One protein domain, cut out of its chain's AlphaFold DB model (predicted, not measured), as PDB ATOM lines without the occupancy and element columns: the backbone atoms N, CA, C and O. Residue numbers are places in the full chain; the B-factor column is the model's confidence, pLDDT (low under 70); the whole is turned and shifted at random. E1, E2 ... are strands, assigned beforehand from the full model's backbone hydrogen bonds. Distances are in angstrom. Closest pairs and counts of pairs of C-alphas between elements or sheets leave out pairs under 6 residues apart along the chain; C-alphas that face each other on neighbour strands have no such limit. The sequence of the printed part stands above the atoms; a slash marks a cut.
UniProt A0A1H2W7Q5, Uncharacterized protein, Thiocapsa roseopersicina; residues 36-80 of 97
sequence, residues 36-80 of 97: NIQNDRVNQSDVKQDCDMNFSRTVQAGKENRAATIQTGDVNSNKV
ATOM      1  N   ASN A  36      -9.317  -4.882  34.224       76.94
ATOM      2  CA  ASN A  36     -10.536  -5.143  34.999       76.94
ATOM      3  C   ASN A  36     -11.782  -4.839  34.147       76.94
ATOM      4  O   ASN A  36     -11.804  -3.851  33.417       76.94
ATOM      5  N   ILE A  37     -12.801  -5.701  34.208       77.12
ATOM      6  CA  ILE A  37     -14.080  -5.530  33.498       77.12
ATOM      7  C   ILE A  37     -15.216  -5.855  34.469       77.12
ATOM      8  O   ILE A  37     -15.299  -6.982  34.959       77.12
ATOM      9  N   GLN A  38     -16.107  -4.899  34.714       75.75
ATOM     10  CA  GLN A  38     -17.273  -5.075  35.584       75.75
ATOM     11  C   GLN A  38     -18.564  -4.845  34.797       75.75
ATOM     12  O   GLN A  38     -18.594  -3.990  33.914       75.75
ATOM     13  N   ASN A  39     -19.622  -5.598  35.110       72.62
ATOM     14  CA  ASN A  39     -20.941  -5.463  34.471       72.62
ATOM     15  C   ASN A  39     -22.012  -4.889  35.425       72.62
ATOM     16  O   ASN A  39     -23.198  -5.187  35.307       72.62
ATOM     17  N   ASP A  40     -21.569  -4.102  36.405       68.31
ATOM     18  CA  ASP A  40     -22.365  -3.428  37.433       68.31
ATOM     19  C   ASP A  40     -21.501  -2.323  38.088       68.31
ATOM     20  O   ASP A  40     -20.489  -1.915  37.517       68.31
ATOM     21  N   ARG A  41     -21.924  -1.778  39.238       65.38
ATOM     22  CA  ARG A  41     -21.294  -0.612  39.895       65.38
ATOM     23  C   ARG A  41     -20.778  -0.882  41.315       65.38
ATOM     24  O   ARG A  41     -20.468   0.078  42.014       65.38
ATOM     25  N   VAL A  42     -20.763  -2.136  41.777       73.38
ATOM     26  CA  VAL A  42     -20.536  -2.464  43.205       73.38
ATOM     27  C   VAL A  42     -19.376  -3.427  43.460       73.38
ATOM     28  O   VAL A  42     -19.021  -3.652  44.617       73.38
ATOM     29  N   ASN A  43     -18.761  -3.977  42.414       70.56
ATOM     30  CA  ASN A  43     -17.627  -4.882  42.577       70.56
ATOM     31  C   ASN A  43     -16.320  -4.131  42.868       70.56
ATOM     32  O   ASN A  43     -16.092  -2.998  42.439       70.56
ATOM     33  N   GLN A  44     -15.426  -4.789  43.602       77.50
ATOM     34  CA  GLN A  44     -14.112  -4.261  43.964       77.50
ATOM     35  C   GLN A  44     -13.009  -5.165  43.405       77.50
ATOM     36  O   GLN A  44     -13.096  -6.393  43.481       77.50
ATOM     37  N   SER A  45     -11.956  -4.551  42.866       78.81
ATOM     38  CA  SER A  45     -10.805  -5.242  42.280       78.81
ATOM     39  C   SER A  45      -9.521  -4.496  42.619       78.81
ATOM     40  O   SER A  45      -9.274  -3.425  42.073       78.81
ATOM     41  N   ASP A  46      -8.695  -5.096  43.468       83.75
ATOM     42  CA  ASP A  46      -7.338  -4.638  43.768       83.75
ATOM     43  C   ASP A  46      -6.318  -5.452  42.949       83.75
ATOM     44  O   ASP A  46      -6.462  -6.672  42.823       83.75
ATOM     45  N   VAL A  47      -5.317  -4.795  42.356       77.12
ATOM     46  CA  VAL A  47      -4.224  -5.458  41.627       77.12
ATOM     47  C   VAL A  47      -2.907  -4.739  41.927       77.12
ATOM     48  O   VAL A  47      -2.641  -3.675  41.370       77.12
ATOM     49  N   LYS A  48      -2.066  -5.344  42.770       80.94
ATOM     50  CA  LYS A  48      -0.681  -4.928  43.022       80.94
ATOM     51  C   LYS A  48       0.284  -5.801  42.219       80.94
ATOM     52  O   LYS A  48       0.149  -7.021  42.179       80.94
ATOM     53  N   GLN A  49       1.259  -5.164  41.590       67.50
ATOM     54  CA  GLN A  49       2.111  -5.771  40.576       67.50
ATOM     55  C   GLN A  49       3.515  -5.147  40.667       67.50
ATOM     56  O   GLN A  49       3.677  -3.954  40.431       67.50
ATOM     57  N   ASP A  50       4.490  -5.949  41.088       73.44
ATOM     58  CA  ASP A  50       5.873  -5.585  41.454       73.44
ATOM     59  C   ASP A  50       6.854  -6.331  40.529       73.44
ATOM     60  O   ASP A  50       7.631  -7.203  40.923       73.44
ATOM     61  N   CYS A  51       6.644  -6.082  39.240       65.88
ATOM     62  CA  CYS A  51       7.295  -6.723  38.105       65.88
ATOM     63  C   CYS A  51       7.340  -5.682  36.984       65.88
ATOM     64  O   CYS A  51       6.282  -5.114  36.676       65.88
ATOM     65  N   ASP A  52       8.458  -5.510  36.282       68.06
ATOM     66  CA  ASP A  52       8.423  -4.914  34.950       68.06
ATOM     67  C   ASP A  52       7.667  -5.730  33.862       68.06
ATOM     68  O   ASP A  52       7.390  -5.060  32.880       68.06
ATOM     69  N   MET A  53       7.255  -7.037  33.957       54.47
ATOM     70  CA  MET A  53       6.241  -7.770  33.079       54.47
ATOM     71  C   MET A  53       5.203  -8.567  33.879       54.47
ATOM     72  O   MET A  53       5.476  -9.374  34.755       54.47
ATOM     73  N   ASN A  54       3.945  -8.287  33.543       62.50
ATOM     74  CA  ASN A  54       2.734  -8.628  34.262       62.50
ATOM     75  C   ASN A  54       1.595  -8.752  33.273       62.50
ATOM     76  O   ASN A  54       1.544  -8.004  32.312       62.50
ATOM     77  N   PHE A  55       0.625  -9.603  33.561       74.44
ATOM     78  CA  PHE A  55      -0.691  -9.549  32.946       74.44
ATOM     79  C   PHE A  55      -1.710  -9.862  34.046       74.44
ATOM     80  O   PHE A  55      -1.446 -10.641  34.960       74.44
ATOM     81  N   SER A  56      -2.892  -9.265  33.978       77.81
ATOM     82  CA  SER A  56      -3.999  -9.542  34.897       77.81
ATOM     83  C   SER A  56      -5.318  -9.255  34.191       77.81
ATOM     84  O   SER A  56      -5.354  -8.437  33.272       77.81
ATOM     85  N   ARG A  57      -6.390  -9.978  34.537       84.38
ATOM     86  CA  ARG A  57      -7.656  -9.926  33.791       84.38
ATOM     87  C   ARG A  57      -8.876 -10.304  34.632       84.38
ATOM     88  O   ARG A  57      -9.553 -11.295  34.341       84.38
ATOM     89  N   THR A  58      -9.158  -9.517  35.662       80.62
ATOM     90  CA  THR A  58     -10.348  -9.675  36.508       80.62
ATOM     91  C   THR A  58     -11.622  -9.330  35.734       80.62
ATOM     92  O   THR A  58     -11.713  -8.279  35.102       80.62
ATOM     93  N   VAL A  59     -12.623 -10.212  35.781       82.25
ATOM     94  CA  VAL A  59     -13.975  -9.958  35.266       82.25
ATOM     95  C   VAL A  59     -15.004 -10.301  36.328       82.25
ATOM     96  O   VAL A  59     -15.000 -11.418  36.846       82.25
ATOM     97  N   GLN A  60     -15.887  -9.357  36.629       75.25
ATOM     98  CA  GLN A  60     -16.898  -9.486  37.676       75.25
ATOM     99  C   GLN A  60     -18.264  -9.064  37.117       75.25
ATOM    100  O   GLN A  60     -18.364  -8.075  36.390       75.25
ATOM    101  N   ALA A  61     -19.314  -9.825  37.407       74.50
ATOM    102  CA  ALA A  61     -20.684  -9.440  37.073       74.50
ATOM    103  C   ALA A  61     -21.650  -9.968  38.133       74.50
ATOM    104  O   ALA A  61     -21.612 -11.156  38.462       74.50
ATOM    105  N   GLY A  62     -22.520  -9.096  38.633       69.50
ATOM    106  CA  GLY A  62     -23.369  -9.377  39.790       69.50
ATOM    107  C   GLY A  62     -22.922  -8.560  40.996       69.50
ATOM    108  O   GLY A  62     -21.868  -7.939  40.963       69.50
ATOM    109  N   LYS A  63     -23.720  -8.524  42.061       72.81
ATOM    110  CA  LYS A  63     -23.451  -7.610  43.178       72.81
ATOM    111  C   LYS A  63     -22.309  -8.083  44.086       72.81
ATOM    112  O   LYS A  63     -22.157  -9.277  44.313       72.81
ATOM    113  N   GLU A  64     -21.592  -7.112  44.655       73.50
ATOM    114  CA  GLU A  64     -20.697  -7.244  45.822       73.50
ATOM    115  C   GLU A  64     -19.507  -8.219  45.671       73.50
ATOM    116  O   GLU A  64     -18.891  -8.628  46.657       73.50
ATOM    117  N   ASN A  65     -19.100  -8.545  44.442       75.19
ATOM    118  CA  ASN A  65     -17.895  -9.337  44.196       75.19
ATOM    119  C   ASN A  65     -16.637  -8.557  44.607       75.19
ATOM    120  O   ASN A  65     -16.430  -7.415  44.185       75.19
ATOM    121  N   ARG A  66     -15.731  -9.203  45.348       79.25
ATOM    122  CA  ARG A  66     -14.407  -8.659  45.676       79.25
ATOM    123  C   ARG A  66     -13.298  -9.560  45.146       79.25
ATOM    124  O   ARG A  66     -13.331 -10.775  45.338       79.25
ATOM    125  N   ALA A  67     -12.306  -8.945  44.514       77.62
ATOM    126  CA  ALA A  67     -11.080  -9.578  44.050       77.62
ATOM    127  C   ALA A  67      -9.863  -8.775  44.525       77.62
ATOM    128  O   ALA A  67      -9.894  -7.545  44.573       77.62
ATOM    129  N   ALA A  68      -8.785  -9.482  44.849       82.69
ATOM    130  CA  ALA A  68      -7.461  -8.918  45.067       82.69
ATOM    131  C   ALA A  68      -6.436  -9.786  44.326       82.69
ATOM    132  O   ALA A  68      -6.618 -10.998  44.190       82.69
ATOM    133  N   THR A  69      -5.379  -9.179  43.805       76.62
ATOM    134  CA  THR A  69      -4.292  -9.856  43.090       76.62
ATOM    135  C   THR A  69      -2.989  -9.175  43.483       76.62
ATOM    136  O   THR A  69      -2.903  -7.956  43.403       76.62
ATOM    137  N   ILE A  70      -1.987  -9.940  43.916       80.88
ATOM    138  CA  ILE A  70      -0.652  -9.426  44.248       80.88
ATOM    139  C   ILE A  70       0.380 -10.305  43.539       80.88
ATOM    140  O   ILE A  70       0.297 -11.529  43.635       80.88
ATOM    141  N   GLN A  71       1.298  -9.693  42.790       56.75
ATOM    142  CA  GLN A  71       2.269 -10.367  41.914       56.75
ATOM    143  C   GLN A  71       3.632  -9.649  41.954       56.75
ATOM    144  O   GLN A  71       3.657  -8.432  42.131       56.75
ATOM    145  N   THR A  72       4.734 -10.390  41.772       76.69
ATOM    146  CA  THR A  72       6.137  -9.908  41.808       76.69
ATOM    147  C   THR A  72       7.012 -10.757  40.852       76.69
ATOM    148  O   THR A  72       6.754 -11.960  40.757       76.69
ATOM    149  N   GLY A  73       8.017 -10.205  40.143       67.06
ATOM    150  CA  GLY A  73       8.955 -10.973  39.274       67.06
ATOM    151  C   GLY A  73       9.243 -10.362  37.887       67.06
ATOM    152  O   GLY A  73       9.223  -9.151  37.764       67.06
ATOM    153  N   ASP A  74       9.495 -11.184  36.852       59.59
ATOM    154  CA  ASP A  74       9.253 -10.865  35.418       59.59
ATOM    155  C   ASP A  74       7.819 -11.319  35.039       59.59
ATOM    156  O   ASP A  74       7.020 -11.565  35.938       59.59
ATOM    157  N   VAL A  75       7.479 -11.559  33.756       53.28
ATOM    158  CA  VAL A  75       6.744 -12.814  33.409       53.28
ATOM    159  C   VAL A  75       5.500 -13.189  34.229       53.28
ATOM    160  O   VAL A  75       5.354 -14.366  34.542       53.28
ATOM    161  N   ASN A  76       4.572 -12.277  34.528       51.25
ATOM    162  CA  ASN A  76       3.320 -12.625  35.214       51.25
ATOM    163  C   ASN A  76       2.088 -12.715  34.283       51.25
ATOM    164  O   ASN A  76       2.039 -12.092  33.226       51.25
ATOM    165  N   SER A  77       1.052 -13.467  34.686       58.75
ATOM    166  CA  SER A  77      -0.292 -13.433  34.075       58.75
ATOM    167  C   SER A  77      -1.388 -13.842  35.068       58.75
ATOM    168  O   SER A  77      -1.138 -14.653  35.955       58.75
ATOM    169  N   ASN A  78      -2.600 -13.292  34.942       56.22
ATOM    170  CA  ASN A  78      -3.743 -13.552  35.826       56.22
ATOM    171  C   ASN A  78      -5.082 -13.358  35.083       56.22
ATOM    172  O   ASN A  78      -5.170 -12.610  34.107       56.22
ATOM    173  N   LYS A  79      -6.144 -14.029  35.550       81.75
ATOM    174  CA  LYS A  79      -7.510 -13.944  35.010       81.75
ATOM    175  C   LYS A  79      -8.555 -14.414  36.034       81.75
ATOM    176  O   LYS A  79      -8.970 -15.571  36.014       81.75
ATOM    177  N   VAL A  80      -9.028 -13.509  36.888       76.12
ATOM    178  CA  VAL A  80     -10.156 -13.777  37.800       76.12
ATOM    179  C   VAL A  80     -11.487 -13.705  37.036       76.12
ATOM    180  O   VAL A  80     -11.673 -12.851  36.168       76.12
TER     181      VAL A  80
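What this domain is: This is residues 36 to 80 of the 97 residues of an uncharacterized protein of Thiocapsa roseopersicina (UniProt A0A1H2W7Q5). Picture a chain wound in flattened, stacked turns, a small solenoid: in the first turn the short strand E1 lies on one long side and E2 on the other, and in the second turn E3 stacks beside E1 and E4 beside E2. The named strands of the two sides overlap only in part along the length, and residues 74 to 80 fold back after E4 toward the side of E3. You are reading 45 printed residues with four named strands, E1, E2, E3 and E4 in chain order, and no named helix; the class is all strand. E1 pairs with E3 and E2 with E4, each a parallel sheet of two strands. The whole is only just loose, close to compact, with a radius of gyration of the C-alphas of 11.4 A, and is a rod spanning 34 by 11 by 11 A.

How they stand to each other: Start at E1, residues 36 to 38, and look to its parallel neighbour E3, residues 57 to 62, at 12 degrees: C-alphas 37 and 59 face each other at 4.8 A, and N 37 and O 58 are within hydrogen-bond range at 2.9 A. Next find E2, residues 44 to 51, parallel to its neighbour E4, residues 66 to 73, at 2 degrees. There C-alphas 46 and 68 face each other at 4.5 A, and N 48 and O 69 are within hydrogen-bond range at 2.8 A. Between the sheets, the closest C-alphas of E2 and E3 are those of Ser 45 and Thr 58, 7.3 A apart. E1 and E4 are apart.

Where its parts are: Find C-alpha 36 at (-10.536, -5.143, 34.999), where E1 begins. E2 runs 22.3 A from C-alpha 44 at (-14.112, -4.261, 43.964) to C-alpha 51. E3 covers 16.8 A from Arg 57 to Gly 62, and E4 covers 24.3 A, ending at C-alpha 73 at (8.955, -10.973, 39.274).

The domain as a whole: The two C-alphas farthest apart, those of Lys 63 and Asp 74, are 33.8 A apart. The printed part has no cut, and its three links between strands are tight. The mean pLDDT of the printed part is 72.1; look for values under 70 at 15 residues, among them 51 to 54 and 73 to 78.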